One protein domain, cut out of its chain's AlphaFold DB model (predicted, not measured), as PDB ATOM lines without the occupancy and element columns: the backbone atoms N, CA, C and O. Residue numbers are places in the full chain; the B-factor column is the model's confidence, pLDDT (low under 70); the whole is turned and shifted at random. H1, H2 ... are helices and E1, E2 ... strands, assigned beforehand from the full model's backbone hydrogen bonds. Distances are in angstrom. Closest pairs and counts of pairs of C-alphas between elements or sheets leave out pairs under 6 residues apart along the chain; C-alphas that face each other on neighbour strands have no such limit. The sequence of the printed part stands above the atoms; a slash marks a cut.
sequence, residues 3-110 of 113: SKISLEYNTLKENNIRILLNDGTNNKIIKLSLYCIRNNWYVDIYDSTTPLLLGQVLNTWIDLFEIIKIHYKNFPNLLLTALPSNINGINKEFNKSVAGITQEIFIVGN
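What this domain is: This is residues 3 to 110 of the 113 residues of an uncharacterized protein of Sebaldella termitidis (strain ATCC 33386 / NCTC 11300) (UniProt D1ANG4). A strongly twisted sheet of four strands, E2 to E5, is partly face to face with a small two-stranded sheet, E1 and E6, as a lopsided sandwich; the single helix H1 packs on the larger sheet, with most of its close C-alpha pairs made to E5 and E4. A long stretch with no named element, residues 72 to 102, leads from H1 back to E6 and is tied to it by a short pairing. The printed part has 108 residues, with one named helix and six named strands in the order E1 E2 E3 E4 E5 H1 E6. Both sheets are antiparallel, the larger in the order E2, E3, E4, E5, and the class is mostly strand. The whole is compact, with a radius of gyration of the C-alphas of 13.4 A, and flat, spanning 39 by 34 by 18 A.

Where its parts are: E1, residues 3 to 7, begins at C-alpha 3 (41.564, -4.862, 10.450). E2 is residues 15 to 22, 22.3 A long; E3 is residues 27 to 37, 32.1 A; E4 is residues 40 to 47, 23.5 A. E5, residues 50 to 58, bends by 59 degrees at Gly 55. H1 is residues 61 to 71, 16.0 A long. E6, residues 103 to 109, ends at C-alpha 109 (38.973, -11.722, 10.277).

How they stand to each other: E2 to E5 form a meander, each strand the antiparallel neighbour of the one before. N 17 and O 32 are 2.8 A apart across the hairpin E2 and E3, N 33 and O 44 2.9 A across E3 and E4, and N 43 and O 56 2.8 A across E4 and E5. H1 is on this sheet; its closest C-alphas to E5 are those of Leu 64 and Leu 58, 6.6 A. Every O i to N i+4 pair in H1 is within hydrogen-bond range. E1 and E6 are antiparallel at 155 degrees, with N 5 and O 105 2.7 A apart.

The domain as a whole: The C-alphas farthest apart, of Thr 25 and Arg 38, are 40.7 A apart. The printed part has no cut, and the link H1 to E6 is long. Mean pLDDT of the printed part is 75.4; it is under 70 at residues 3 to 7, 76 to 92, 100 and 102 to 110.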
ATOM      1  N   SER A   3      41.546  -5.964   9.486       57.41
ATOM      2  CA  SER A   3      41.564  -4.862  10.450       57.41
ATOM      3  C   SER A   3      43.005  -4.461  10.728       57.41
ATOM      4  O   SER A   3      43.821  -5.295  11.100       57.41
ATOM      5  N   LYS A   4      43.335  -3.185  10.534       62.34
ATOM      6  CA  LYS A   4      44.666  -2.637  10.811       62.34
ATOM      7  C   LYS A   4      44.687  -2.007  12.199       62.34
ATOM      8  O   LYS A   4      43.828  -1.191  12.522       62.34
ATOM      9  N   ILE A   5      45.691  -2.352  12.990       65.06
ATOM     10  CA  ILE A   5      45.980  -1.771  14.297       65.06
ATOM     11  C   ILE A   5      47.336  -1.098  14.198       65.06
ATOM     12  O   ILE A   5      48.344  -1.752  13.949       65.06
ATOM     13  N   SER A   6      47.360   0.210  14.413       63.47
ATOM     14  CA  SER A   6      48.607   0.935  14.625       63.47
ATOM     15  C   SER A   6      48.911   0.936  16.113       63.47
ATOM     16  O   SER A   6      48.091   1.373  16.922       63.47
ATOM     17  N   LEU A   7      50.077   0.421  16.471       68.50
ATOM     18  CA  LEU A   7      50.491   0.242  17.845       68.50
ATOM     19  C   LEU A   7      51.869   0.866  18.031       68.50
ATOM     20  O   LEU A   7      52.861   0.433  17.452       68.50
ATOM     21  N   GLU A   8      51.909   1.904  18.851       71.31
ATOM     22  CA  GLU A   8      53.135   2.516  19.338       71.31
ATOM     23  C   GLU A   8      53.214   2.254  20.841       71.31
ATOM     24  O   GLU A   8      52.219   2.385  21.559       71.31
ATOM     25  N   TYR A   9      54.388   1.856  21.317       75.38
ATOM     26  CA  TYR A   9      54.624   1.641  22.734       75.38
ATOM     27  C   TYR A   9      55.876   2.377  23.192       75.38
ATOM     28  O   TYR A   9      56.836   2.543  22.445       75.38
ATOM     29  N   ASN A  10      55.864   2.821  24.442       79.12
ATOM     30  CA  ASN A  10      56.902   3.644  25.037       79.12
ATOM     31  C   ASN A  10      57.418   2.988  26.322       79.12
ATOM     32  O   ASN A  10      56.651   2.428  27.100       79.12
ATOM     33  N   THR A  11      58.724   3.073  26.558       84.19
ATOM     34  CA  THR A  11      59.377   2.479  27.734       84.19
ATOM     35  C   THR A  11      59.115   3.233  29.039       84.19
ATOM     36  O   THR A  11      59.405   2.705  30.104       84.19
ATOM     37  N   LEU A  12      58.637   4.478  28.973       83.38
ATOM     38  CA  LEU A  12      58.484   5.400  30.104       83.38
ATOM     39  C   LEU A  12      57.033   5.564  30.568       83.38
ATOM     40  O   LEU A  12      56.796   6.179  31.605       83.38
ATOM     41  N   LYS A  13      56.059   5.062  29.804       86.19
ATOM     42  CA  LYS A  13      54.636   5.181  30.133       86.19
ATOM     43  C   LYS A  13      53.859   3.943  29.718       86.19
ATOM     44  O   LYS A  13      54.254   3.231  28.798       86.19
ATOM     45  N   GLU A  14      52.719   3.751  30.362       87.06
ATOM     46  CA  GLU A  14      51.720   2.782  29.937       87.06
ATOM     47  C   GLU A  14      51.068   3.219  28.615       87.06
ATOM     48  O   GLU A  14      50.717   4.387  28.423       87.06
ATOM     49  N   ASN A  15      50.892   2.268  27.702       84.75
ATOM     50  CA  ASN A  15      50.307   2.481  26.385       84.75
ATOM     51  C   ASN A  15      48.995   1.707  26.312       84.75
ATOM     52  O   ASN A  15      48.980   0.482  26.393       84.75
ATOM     53  N   ASN A  16      47.895   2.444  26.187       84.81
ATOM     54  CA  ASN A  16      46.542   1.906  26.224       84.81
ATOM     55  C   ASN A  16      46.006   1.760  24.796       84.81
ATOM     56  O   ASN A  16      45.828   2.755  24.096       84.81
ATOM     57  N   ILE A  17      45.728   0.530  24.373       81.56
ATOM     58  CA  ILE A  17      45.322   0.182  23.007       81.56
ATOM     59  C   ILE A  17      43.965  -0.513  23.050       81.56
ATOM     60  O   ILE A  17      43.700  -1.318  23.938       81.56
ATOM     61  N   ARG A  18      43.093  -0.218  22.084       78.88
ATOM     62  CA  ARG A  18      41.824  -0.933  21.900       78.88
ATOM     63  C   ARG A  18      41.886  -1.760  20.627       78.88
ATOM     64  O   ARG A  18      42.289  -1.252  19.586       78.88
ATOM     65  N   ILE A  19      41.469  -3.016  20.722       77.38
ATOM     66  CA  ILE A  19      41.458  -3.974  19.619       77.38
ATOM     67  C   ILE A  19      40.037  -4.491  19.440       77.38
ATOM     68  O   ILE A  19      39.400  -4.887  20.412       77.38
ATOM     69  N   LEU A  20      39.551  -4.509  18.200       76.44
ATOM     70  CA  LEU A  20      38.332  -5.221  17.833       76.44
ATOM     71  C   LEU A  20      38.698  -6.650  17.417       76.44
ATOM     72  O   LEU A  20      39.368  -6.849  16.408       76.44
ATOM     73  N   LEU A  21      38.246  -7.632  18.190       77.44
ATOM     74  CA  LEU A  21      38.212  -9.034  17.795       77.44
ATOM     75  C   LEU A  21      36.944  -9.274  16.973       77.44
ATOM     76  O   LEU A  21      35.852  -8.919  17.418       77.44
ATOM     77  N   ASN A  22      37.096  -9.859  15.789       73.69
ATOM     78  CA  ASN A  22      36.002 -10.175  14.876       73.69
ATOM     79  C   ASN A  22      36.309 -11.509  14.180       73.69
ATOM     80  O   ASN A  22      37.367 -11.645  13.564       73.69
ATOM     81  N   ASP A  23      35.405 -12.480  14.293       72.25
ATOM     82  CA  ASP A  23      35.527 -13.811  13.674       72.25
ATOM     83  C   ASP A  23      34.523 -14.045  12.520       72.25
ATOM     84  O   ASP A  23      34.301 -15.177  12.090       72.25
ATOM     85  N   GLY A  24      33.888 -12.974  12.040       70.56
ATOM     86  CA  GLY A  24      32.824 -12.977  11.035       70.56
ATOM     87  C   GLY A  24      31.414 -13.122  11.617       70.56
ATOM     88  O   GLY A  24      30.450 -12.756  10.948       70.56
ATOM     89  N   THR A  25      31.279 -13.601  12.859       72.00
ATOM     90  CA  THR A  25      29.982 -13.833  13.529       72.00
ATOM     91  C   THR A  25      29.855 -13.017  14.815       72.00
ATOM     92  O   THR A  25      28.813 -12.432  15.101       72.00
ATOM     93  N   ASN A  26      30.935 -12.954  15.583       73.69
ATOM     94  CA  ASN A  26      31.047 -12.310  16.876       73.69
ATOM     95  C   ASN A  26      32.020 -11.139  16.788       73.69
ATOM     96  O   ASN A  26      33.073 -11.229  16.159       73.69
ATOM     97  N   ASN A  27      31.693 -10.063  17.501       78.06
ATOM     98  CA  ASN A  27      32.520  -8.867  17.614       78.06
ATOM     99  C   ASN A  27      32.753  -8.535  19.081       78.06
ATOM    100  O   ASN A  27      31.809  -8.533  19.873       78.06
ATOM    101  N   LYS A  28      33.993  -8.211  19.450       81.31
ATOM    102  CA  LYS A  28      34.327  -7.829  20.823       81.31
ATOM    103  C   LYS A  28      35.496  -6.870  20.889       81.31
ATOM    104  O   LYS A  28      36.547  -7.119  20.311       81.31
ATOM    105  N   ILE A  29      35.314  -5.774  21.617       82.50
ATOM    106  CA  ILE A  29      36.386  -4.812  21.862       82.50
ATOM    107  C   ILE A  29      37.112  -5.212  23.140       82.50
ATOM    108  O   ILE A  29      36.506  -5.299  24.206       82.50
ATOM    109  N   ILE A  30      38.418  -5.398  23.025       85.12
ATOM    110  CA  ILE A  30      39.314  -5.632  24.151       85.12
ATOM    111  C   ILE A  30      40.238  -4.431  24.309       85.12
ATOM    112  O   ILE A  30      40.546  -3.724  23.343       85.12
ATOM    113  N   LYS A  31      40.693  -4.200  25.534       88.06
ATOM    114  CA  LYS A  31      41.683  -3.174  25.836       88.06
ATOM    115  C   LYS A  31      42.972  -3.850  26.294       88.06
ATOM    116  O   LYS A  31      42.941  -4.745  27.130       88.06
ATOM    117  N   LEU A  32      44.091  -3.396  25.750       88.12
ATOM    118  CA  LEU A  32      45.433  -3.775  26.161       88.12
ATOM    119  C   LEU A  32      46.112  -2.580  26.826       88.12
ATOM    120  O   LEU A  32      46.028  -1.464  26.311       88.12
ATOM    121  N   SER A  33      46.823  -2.822  27.916       90.44
ATOM    122  CA  SER A  33      47.731  -1.855  28.530       90.44
ATOM    123  C   SER A  33      49.141  -2.426  28.503       90.44
ATOM    124  O   SER A  33      49.430  -3.391  29.203       90.44
ATOM    125  N   LEU A  34      50.010  -1.850  27.671       89.62
ATOM    126  CA  LEU A  34      51.406  -2.262  27.507       89.62
ATOM    127  C   LEU A  34      52.337  -1.349  28.296       89.62
ATOM    128  O   LEU A  34      52.316  -0.128  28.112       89.62
ATOM    129  N   TYR A  35      53.196  -1.934  29.122       91.25
ATOM    130  CA  TYR A  35      54.141  -1.190  29.952       91.25
ATOM    131  C   TYR A  35      55.472  -1.927  30.108       91.25
ATOM    132  O   TYR A  35      55.577  -3.135  29.904       91.25
ATOM    133  N   CYS A  36      56.510  -1.165  30.452       90.06
ATOM    134  CA  CYS A  36      57.871  -1.657  30.619       90.06
ATOM    135  C   CYS A  36      58.308  -1.471  32.075       90.06
ATOM    136  O   CYS A  36      58.255  -0.358  32.601       90.06
ATOM    137  N   ILE A  37      58.775  -2.538  32.727       89.81
ATOM    138  CA  ILE A  37      59.360  -2.483  34.073       89.81
ATOM    139  C   ILE A  37      60.720  -3.164  34.022       89.81
ATOM    140  O   ILE A  37      60.827  -4.334  33.664       89.81
ATOM    141  N   ARG A  38      61.780  -2.434  34.396       88.81
ATOM    142  CA  ARG A  38      63.161  -2.955  34.415       88.81
ATOM    143  C   ARG A  38      63.561  -3.654  33.102       88.81
ATOM    144  O   ARG A  38      64.226  -4.680  33.126       88.81
ATOM    145  N   ASN A  39      63.172  -3.073  31.964       83.38
ATOM    146  CA  ASN A  39      63.408  -3.579  30.603       83.38
ATOM    147  C   ASN A  39      62.625  -4.841  30.211       83.38
ATOM    148  O   ASN A  39      62.832  -5.330  29.105       83.38
ATOM    149  N   ASN A  40      61.725  -5.336  31.059       88.06
ATOM    150  CA  ASN A  40      60.786  -6.390  30.692       88.06
ATOM    151  C   ASN A  40      59.454  -5.759  30.298       88.06
ATOM    152  O   ASN A  40      59.021  -4.780  30.915       88.06
ATOM    153  N   TRP A  41      58.821  -6.310  29.269       88.81
ATOM    154  CA  TRP A  41      57.533  -5.839  28.789       88.81
ATOM    155  C   TRP A  41      56.409  -6.681  29.351       88.81
ATOM    156  O   TRP A  41      56.517  -7.901  29.472       88.81
ATOM    157  N   TYR A  42      55.325  -5.994  29.679       91.62
ATOM    158  CA  TYR A  42      54.145  -6.582  30.271       91.62
ATOM    159  C   TYR A  42      52.895  -6.078  29.561       91.62
ATOM    160  O   TYR A  42      52.868  -4.954  29.045       91.62
ATOM    161  N   VAL A  43      51.857  -6.909  29.570       91.25
ATOM    162  CA  VAL A  43      50.518  -6.553  29.119       91.25
ATOM    163  C   VAL A  43      49.478  -6.889  30.171       91.25
ATOM    164  O   VAL A  43      49.444  -7.992  30.722       91.25
ATOM    165  N   ASP A  44      48.588  -5.933  30.388       93.19
ATOM    166  CA  ASP A  44      47.290  -6.183  30.991       93.19
ATOM    167  C   ASP A  44      46.239  -6.236  29.880       93.19
ATOM    168  O   ASP A  44      46.232  -5.407  28.965       93.19
ATOM    169  N   ILE A  45      45.335  -7.203  29.966       90.44
ATOM    170  CA  ILE A  45      44.236  -7.414  29.033       90.44
ATOM    171  C   ILE A  45      42.936  -7.212  29.795       90.44
ATOM    172  O   ILE A  45      42.688  -7.856  30.815       90.44
ATOM    173  N   TYR A  46      42.087  -6.346  29.263       90.31
ATOM    174  CA  TYR A  46      40.769  -6.057  29.794       90.31
ATOM    175  C   TYR A  46      39.710  -6.419  28.760       90.31
ATOM    176  O   TYR A  46      39.807  -6.074  27.577       90.31
ATOM    177  N   ASP A  47      38.669  -7.086  29.236       86.69
ATOM    178  CA  ASP A  47      37.413  -7.232  28.526       86.69
ATOM    179  C   ASP A  47      36.546  -6.006  28.832       86.69
ATOM    180  O   ASP A  47      35.962  -5.885  29.914       86.69
ATOM    181  N   SER A  48      36.531  -5.045  27.905       81.12
ATOM    182  CA  SER A  48      36.009  -3.697  28.146       81.12
ATOM    183  C   SER A  48      36.694  -3.020  29.350       81.12
ATOM    184  O   SER A  48      37.811  -2.512  29.216       81.12
ATOM    185  N   THR A  49      36.057  -3.009  30.522       80.12
ATOM    186  CA  THR A  49      36.583  -2.470  31.787       80.12
ATOM    187  C   THR A  49      36.967  -3.554  32.792       80.12
ATOM    188  O   THR A  49      37.575  -3.244  33.816       80.12
ATOM    189  N   THR A  50      36.630  -4.815  32.521       88.25
ATOM    190  CA  THR A  50      36.869  -5.925  33.445       88.25
ATOM    191  C   THR A  50      38.266  -6.492  33.205       88.25
ATOM    192  O   THR A  50      38.577  -6.846  32.066       88.25
ATOM    193  N   PRO A  51      39.128  -6.588  34.231       90.81
ATOM    194  CA  PRO A  51      40.444  -7.193  34.074       90.81
ATOM    195  C   PRO A  51      40.295  -8.683  33.750       90.81
ATOM    196  O   PRO A  51      39.651  -9.426  34.487       90.81
ATOM    197  N   LEU A  52      40.891  -9.104  32.635       89.25
ATOM    198  CA  LEU A  52      40.941 -10.500  32.205       89.25
ATOM    199  C   LEU A  52      42.275 -11.136  32.602       89.25
ATOM    200  O   LEU A  52      42.307 -12.226  33.159       89.25
ATOM    201  N   LEU A  53      43.372 -10.430  32.328       91.38
ATOM    202  CA  LEU A  53      44.731 -10.824  32.679       91.38
ATOM    203  C   LEU A  53      45.537  -9.585  33.034       91.38
ATOM    204  O   LEU A  53      45.408  -8.566  32.367       91.38
ATOM    205  N   LEU A  54      46.401  -9.690  34.035       92.62
ATOM    206  CA  LEU A  54      47.279  -8.603  34.459       92.62
ATOM    207  C   LEU A  54      48.723  -9.110  34.513       92.62
ATOM    208  O   LEU A  54      48.958 -10.281  34.829       92.62
ATOM    209  N   GLY A  55      49.683  -8.245  34.199       92.62
ATOM    210  CA  GLY A  55      51.113  -8.498  34.370       92.62
ATOM    211  C   GLY A  55      51.677  -9.622  33.509       92.62
ATOM    212  O   GLY A  55      52.630 -10.278  33.927       92.62
ATOM    213  N   GLN A  56      51.106  -9.883  32.331       92.75
ATOM    214  CA  GLN A  56      51.597 -10.954  31.462       92.75
ATOM    215  C   GLN A  56      52.869 -10.518  30.749       92.75
ATOM    216  O   GLN A  56      52.876  -9.483  30.089       92.75
ATOM    217  N   VAL A  57      53.939 -11.301  30.875       90.31
ATOM    218  CA  VAL A  57      55.217 -11.014  30.213       90.31
ATOM    219  C   VAL A  57      55.058 -11.156  28.700       90.31
ATOM    220  O   VAL A  57      54.488 -12.135  28.224       90.31
ATOM    221  N   LEU A  58      55.602 -10.197  27.952       86.75
ATOM    222  CA  LEU A  58      55.670 -10.229  26.495       86.75
ATOM    223  C   LEU A  58      57.119 -10.125  26.035       86.75
ATOM    224  O   LEU A  58      57.798  -9.148  26.345       86.75
ATOM    225  N   ASN A  59      57.572 -11.091  25.240       83.50
ATOM    226  CA  ASN A  59      58.868 -11.013  24.568       83.50
ATOM    227  C   ASN A  59      58.680 -10.730  23.079       83.50
ATOM    228  O   ASN A  59      59.449  -9.977  22.486       83.50
ATOM    229  N   THR A  60      57.624 -11.285  22.483       80.12
ATOM    230  CA  THR A  60      57.303 -11.133  21.064       80.12
ATOM    231  C   THR A  60      55.834 -10.792  20.835       80.12
ATOM    232  O   THR A  60      54.974 -10.996  21.692       80.12
ATOM    233  N   TRP A  61      55.522 -10.307  19.633       74.56
ATOM    234  CA  TRP A  61      54.136 -10.149  19.184       74.56
ATOM    235  C   TRP A  61      53.363 -11.470  19.121       74.56
ATOM    236  O   TRP A  61      52.154 -11.472  19.340       74.56
ATOM    237  N   ILE A  62      54.048 -12.588  18.854       75.38
ATOM    238  CA  ILE A  62      53.428 -13.917  18.845       75.38
ATOM    239  C   ILE A  62      52.885 -14.250  20.234       75.38
ATOM    240  O   ILE A  62      51.746 -14.703  20.331       75.38
ATOM    241  N   ASP A  63      53.641 -13.945  21.294       81.19
ATOM    242  CA  ASP A  63      53.207 -14.186  22.676       81.19
ATOM    243  C   ASP A  63      51.858 -13.507  22.951       81.19
ATOM    244  O   ASP A  63      50.934 -14.126  23.479       81.19
ATOM    245  N   LEU A  64      51.700 -12.250  22.515       80.94
ATOM    246  CA  LEU A  64      50.452 -11.505  22.675       80.94
ATOM    247  C   LEU A  64      49.282 -12.185  21.947       80.94
ATOM    248  O   LEU A  64      48.189 -12.291  22.505       80.94
ATOM    249  N   PHE A  65      49.487 -12.651  20.713       78.56
ATOM    250  CA  PHE A  65      48.420 -13.309  19.954       78.56
ATOM    251  C   PHE A  65      48.030 -14.653  20.545       78.56
ATOM    252  O   PHE A  65      46.839 -14.950  20.615       78.56
ATOM    253  N   GLU A  66      48.997 -15.445  21.000       80.25
ATOM    254  CA  GLU A  66      48.716 -16.724  21.648       80.25
ATOM    255  C   GLU A  66      47.938 -16.522  22.956       80.25
ATOM    256  O   GLU A  66      46.927 -17.195  23.174       80.25
ATOM    257  N   ILE A  67      48.298 -15.519  23.769       84.81
ATOM    258  CA  ILE A  67      47.536 -15.161  24.976       84.81
ATOM    259  C   ILE A  67      46.075 -14.831  24.630       84.81
ATOM    260  O   ILE A  67      45.156 -15.343  25.283       84.81
ATOM    261  N   ILE A  68      45.845 -14.009  23.599       81.00
ATOM    262  CA  ILE A  68      44.492 -13.622  23.172       81.00
ATOM    263  C   ILE A  68      43.725 -14.846  22.644       81.00
ATOM    264  O   ILE A  68      42.596 -15.078  23.077       81.00
ATOM    265  N   LYS A  69      44.320 -15.677  21.777       78.19
ATOM    266  CA  LYS A  69      43.672 -16.896  21.250       78.19
ATOM    267  C   LYS A  69      43.239 -17.848  22.367       78.19
ATOM    268  O   LYS A  69      42.130 -18.374  22.328       78.19
ATOM    269  N   ILE A  70      44.084 -18.045  23.382       82.25
ATOM    270  CA  ILE A  70      43.784 -18.926  24.520       82.25
ATOM    271  C   ILE A  70      42.568 -18.435  25.315       82.25
ATOM    272  O   ILE A  70      41.785 -19.258  25.790       82.25
ATOM    273  N   HIS A  71      42.395 -17.120  25.461       81.94
ATOM    274  CA  HIS A  71      41.309 -16.550  26.262       81.94
ATOM    275  C   HIS A  71      40.009 -16.362  25.479       81.94
ATOM    276  O   HIS A  71      38.926 -16.452  26.052       81.94
ATOM    277  N   TYR A  72      40.097 -16.161  24.167       77.81
ATOM    278  CA  TYR A  72      38.944 -15.963  23.291       77.81
ATOM    279  C   TYR A  72      38.647 -17.199  22.432       77.81
ATOM    280  O   TYR A  72      38.216 -17.073  21.293       77.81
ATOM    281  N   LYS A  73      38.797 -18.409  22.997       73.19
ATOM    282  CA  LYS A  73      38.475 -19.698  22.338       73.19
ATOM    283  C   LYS A  73      37.043 -19.789  21.802       73.19
ATOM    284  O   LYS A  73      36.784 -20.548  20.877       73.19
ATOM    285  N   ASN A  74      36.127 -19.003  22.369       71.19
ATOM    286  CA  ASN A  74      34.735 -18.905  21.920       71.19
ATOM    287  C   ASN A  74      34.568 -18.100  20.619       71.19
ATOM    288  O   ASN A  74      33.444 -17.949  20.151       71.19
ATOM    289  N   PHE A  75      35.658 -17.582  20.052       73.56
ATOM    290  CA  PHE A  75      35.713 -17.033  18.704       73.56
ATOM    291  C   PHE A  75      36.385 -18.079  17.798       73.56
ATOM    292  O   PHE A  75      37.590 -17.986  17.546       73.56
ATOM    293  N   PRO A  76      35.660 -19.123  17.350       62.81
ATOM    294  CA  PRO A  76      36.249 -20.294  16.693       62.81
ATOM    295  C   PRO A  76      37.006 -19.963  15.399       62.81
ATOM    296  O   PRO A  76      37.896 -20.713  15.011       62.81
ATOM    297  N   ASN A  77      36.690 -18.829  14.764       64.50
ATOM    298  CA  ASN A  77      37.330 -18.366  13.530       64.50
ATOM    299  C   ASN A  77      38.269 -17.160  13.748       64.50
ATOM    300  O   ASN A  77      38.607 -16.459  12.793       64.50
ATOM    301  N   LEU A  78      38.675 -16.873  14.992       68.38
ATOM    302  CA  LEU A  78      39.592 -15.772  15.288       68.38
ATOM    303  C   LEU A  78      41.013 -16.102  14.814       68.38
ATOM    304  O   LEU A  78      41.762 -16.819  15.479       68.38
ATOM    305  N   LEU A  79      41.407 -15.522  13.680       64.75
ATOM    306  CA  LEU A  79      42.759 -15.627  13.136       64.75
ATOM    307  C   LEU A  79      43.545 -14.338  13.418       64.75
ATOM    308  O   LEU A  79      43.365 -13.296  12.788       64.75
ATOM    309  N   LEU A  80      44.452 -14.406  14.393       65.81
ATOM    310  CA  LEU A  80      45.388 -13.323  14.697       65.81
ATOM    311  C   LEU A  80      46.718 -13.584  13.990       65.81
ATOM    312  O   LEU A  80      47.456 -14.491  14.377       65.81
ATOM    313  N   THR A  81      47.012 -12.768  12.978       59.38
ATOM    314  CA  THR A  81      48.258 -12.811  12.207       59.38
ATOM    315  C   THR A  81      48.751 -11.393  12.012       59.38
ATOM    316  O   THR A  81      48.214 -10.687  11.165       59.38
ATOM    317  N   ALA A  82      49.790 -10.974  12.732       54.81
ATOM    318  CA  ALA A  82      50.471  -9.740  12.361       54.81
ATOM    319  C   ALA A  82      51.100  -9.892  10.972       54.81
ATOM    320  O   ALA A  82      51.609 -10.957  10.635       54.81
ATOM    321  N   LEU A  83      51.085  -8.816  10.187       53.53
ATOM    322  CA  LEU A  83      51.852  -8.686   8.951       53.53
ATOM    323  C   LEU A  83      52.997  -7.697   9.181       53.53
ATOM    324  O   LEU A  83      52.872  -6.828  10.046       53.53
ATOM    325  N   PRO A  84      54.131  -7.818   8.473       50.84
ATOM    326  CA  PRO A  84      55.265  -6.944   8.714       50.84
ATOM    327  C   PRO A  84      54.884  -5.526   8.290       50.84
ATOM    328  O   PRO A  84      54.522  -5.314   7.135       50.84
ATOM    329  N   SER A  85      55.008  -4.543   9.182       48.50
ATOM    330  CA  SER A  85      54.844  -3.129   8.801       48.50
ATOM    331  C   SER A  85      55.992  -2.618   7.922       48.50
ATOM    332  O   SER A  85      55.903  -1.547   7.329       48.50
ATOM    333  N   ASN A  86      57.090  -3.377   7.845       50.62
ATOM    334  CA  ASN A  86      58.215  -3.156   6.950       50.62
ATOM    335  C   ASN A  86      58.957  -4.474   6.660       50.62
ATOM    336  O   ASN A  86      58.667  -5.512   7.251       50.62
ATOM    337  N   ILE A  87      59.947  -4.412   5.769       52.31
ATOM    338  CA  ILE A  87      60.762  -5.539   5.269       52.31
ATOM    339  C   ILE A  87      61.408  -6.394   6.384       52.31
ATOM    340  O   ILE A  87      61.813  -7.524   6.135       52.31
ATOM    341  N   ASN A  88      61.466  -5.889   7.624       53.06
ATOM    342  CA  ASN A  88      62.137  -6.530   8.760       53.06
ATOM    343  C   ASN A  88      61.232  -7.463   9.594       53.06
ATOM    344  O   ASN A  88      61.608  -7.845  10.699       53.06
ATOM    345  N   GLY A  89      60.065  -7.866   9.080       50.34
ATOM    346  CA  GLY A  89      59.286  -8.977   9.641       50.34
ATOM    347  C   GLY A  89      58.434  -8.655  10.880       50.34
ATOM    348  O   GLY A  89      58.507  -7.581  11.477       50.34
ATOM    349  N   ILE A  90      57.584  -9.626  11.230       53.25
ATOM    350  CA  ILE A  90      56.587  -9.606  12.323       53.25
ATOM    351  C   ILE A  90      57.173 -10.048  13.669       53.25
ATOM    352  O   ILE A  90      56.681  -9.646  14.721       53.25
ATOM    353  N   ASN A  91      58.251 -10.841  13.644       57.47
ATOM    354  CA  ASN A  91      58.988 -11.291  14.830       57.47
ATOM    355  C   ASN A  91      59.880 -10.179  15.391       57.47
ATOM    356  O   ASN A  91      61.071 -10.369  15.626       57.47
ATOM    357  N   LYS A  92      59.310  -8.992  15.588       65.25
ATOM    358  CA  LYS A  92      59.978  -7.959  16.366       65.25
ATOM    359  C   LYS A  92      59.767  -8.270  17.831       65.25
ATOM    360  O   LYS A  92      58.637  -8.312  18.315       65.25
ATOM    361  N   GLU A  93      60.873  -8.505  18.511       75.69
ATOM    362  CA  GLU A  93      60.905  -8.533  19.960       75.69
ATOM    363  C   GLU A  93      60.394  -7.198  20.507       75.69
ATOM    364  O   GLU A  93      60.645  -6.128  19.936       75.69
ATOM    365  N   PHE A  94      59.704  -7.251  21.641       74.94
ATOM    366  CA  PHE A  94      59.477  -6.056  22.430       74.94
ATOM    367  C   PHE A  94      60.806  -5.640  23.055       74.94
ATOM    368  O   PHE A  94      61.299  -6.256  23.998       74.94
ATOM    369  N   ASN A  95      61.421  -4.587  22.522       79.44
ATOM    370  CA  ASN A  95      62.700  -4.093  23.014       79.44
ATOM    371  C   ASN A  95      62.791  -2.562  22.899       79.44
ATOM    372  O   ASN A  95      61.907  -1.889  22.367       79.44
ATOM    373  N   LYS A  96      63.866  -1.991  23.447       77.06
ATOM    374  CA  LYS A  96      64.040  -0.532  23.498       77.06
ATOM    375  C   LYS A  96      64.310   0.111  22.140       77.06
ATOM    376  O   LYS A  96      63.983   1.278  21.984       77.06
ATOM    377  N   SER A  97      64.921  -0.602  21.191       75.19
ATOM    378  CA  SER A  97      65.312  -0.013  19.902       75.19
ATOM    379  C   SER A  97      64.125   0.194  18.964       75.19
ATOM    380  O   SER A  97      64.209   1.012  18.053       75.19
ATOM    381  N   VAL A  98      63.018  -0.514  19.207       72.38
ATOM    382  CA  VAL A  98      61.767  -0.375  18.449       72.38
ATOM    383  C   VAL A  98      60.649   0.341  19.217       72.38
ATOM    384  O   VAL A  98      59.585   0.589  18.650       72.38
ATOM    385  N   ALA A  99      60.883   0.727  20.476       72.88
ATOM    386  CA  ALA A  99      59.951   1.560  21.234       72.88
ATOM    387  C   ALA A  99      59.820   2.959  20.598       72.88
ATOM    388  O   ALA A  99      60.806   3.555  20.171       72.88
ATOM    389  N   GLY A 100      58.597   3.487  20.532       68.62
ATOM    390  CA  GLY A 100      58.264   4.750  19.861       68.62
ATOM    391  C   GLY A 100      58.145   4.648  18.336       68.62
ATOM    392  O   GLY A 100      57.824   5.634  17.682       68.62
ATOM    393  N   ILE A 101      58.378   3.469  17.747       71.00
ATOM    394  CA  ILE A 101      58.157   3.234  16.318       71.00
ATOM    395  C   ILE A 101      56.770   2.624  16.136       71.00
ATOM    396  O   ILE A 101      56.534   1.499  16.586       71.00
ATOM    397  N   THR A 102      55.880   3.316  15.419       68.75
ATOM    398  CA  THR A 102      54.560   2.789  15.049       68.75
ATOM    399  C   THR A 102      54.701   1.453  14.324       68.75
ATOM    400  O   THR A 102      55.265   1.372  13.230       68.75
ATOM    401  N   GLN A 103      54.184   0.393  14.939       65.44
ATOM    402  CA  GLN A 103      54.041  -0.915  14.315       65.44
ATOM    403  C   GLN A 103      52.617  -1.056  13.789       65.44
ATOM    404  O   GLN A 103      51.656  -0.685  14.456       65.44
ATOM    405  N   GLU A 104      52.477  -1.601  12.588       61.16
ATOM    406  CA  GLU A 104      51.174  -1.905  12.005       61.16
ATOM    407  C   GLU A 104      50.949  -3.405  12.122       61.16
ATOM    408  O   GLU A 104      51.693  -4.201  11.558       61.16
ATOM    409  N   ILE A 105      49.939  -3.787  12.891       63.41
ATOM    410  CA  ILE A 105      49.502  -5.163  13.071       63.41
ATOM    411  C   ILE A 105      48.190  -5.295  12.330       63.41
ATOM    412  O   ILE A 105      47.232  -4.580  12.604       63.41
ATOM    413  N   PHE A 106      48.137  -6.221  11.391       59.28
ATOM    414  CA  PHE A 106      46.886  -6.572  10.749       59.28
ATOM    415  C   PHE A 106      46.257  -7.726  11.533       59.28
ATOM    416  O   PHE A 106      46.953  -8.556  12.101       59.28
ATOM    417  N   ILE A 107      44.938  -7.741  11.633       60.53
ATOM    418  CA  ILE A 107      44.147  -8.862  12.123       60.53
ATOM    419  C   ILE A 107      43.313  -9.316  10.937       60.53
ATOM    420  O   ILE A 107      42.613  -8.508  10.318       60.53
ATOM    421  N   VAL A 108      43.412 -10.597  10.597       55.19
ATOM    422  CA  VAL A 108      42.639 -11.178   9.503       55.19
ATOM    423  C   VAL A 108      41.394 -11.805  10.110       55.19
ATOM    424  O   VAL A 108      41.435 -12.914  10.625       55.19
ATOM    425  N   GLY A 109      40.271 -11.094  10.054       51.25
ATOM    426  CA  GLY A 109      38.973 -11.722  10.277       51.25
ATOM    427  C   GLY A 109      38.544 -12.434   8.998       51.25
ATOM    428  O   GLY A 109      38.645 -11.845   7.911       51.25
ATOM    429  N   ASN A 110      38.044 -13.666   9.095       45.19
ATOM    430  CA  ASN A 110      37.369 -14.281   7.954       45.19
ATOM    431  C   ASN A 110      36.155 -13.415   7.587       45.19
ATOM    432  O   ASN A 110      35.271 -13.173   8.402       45.19
TER     433      ASN A 110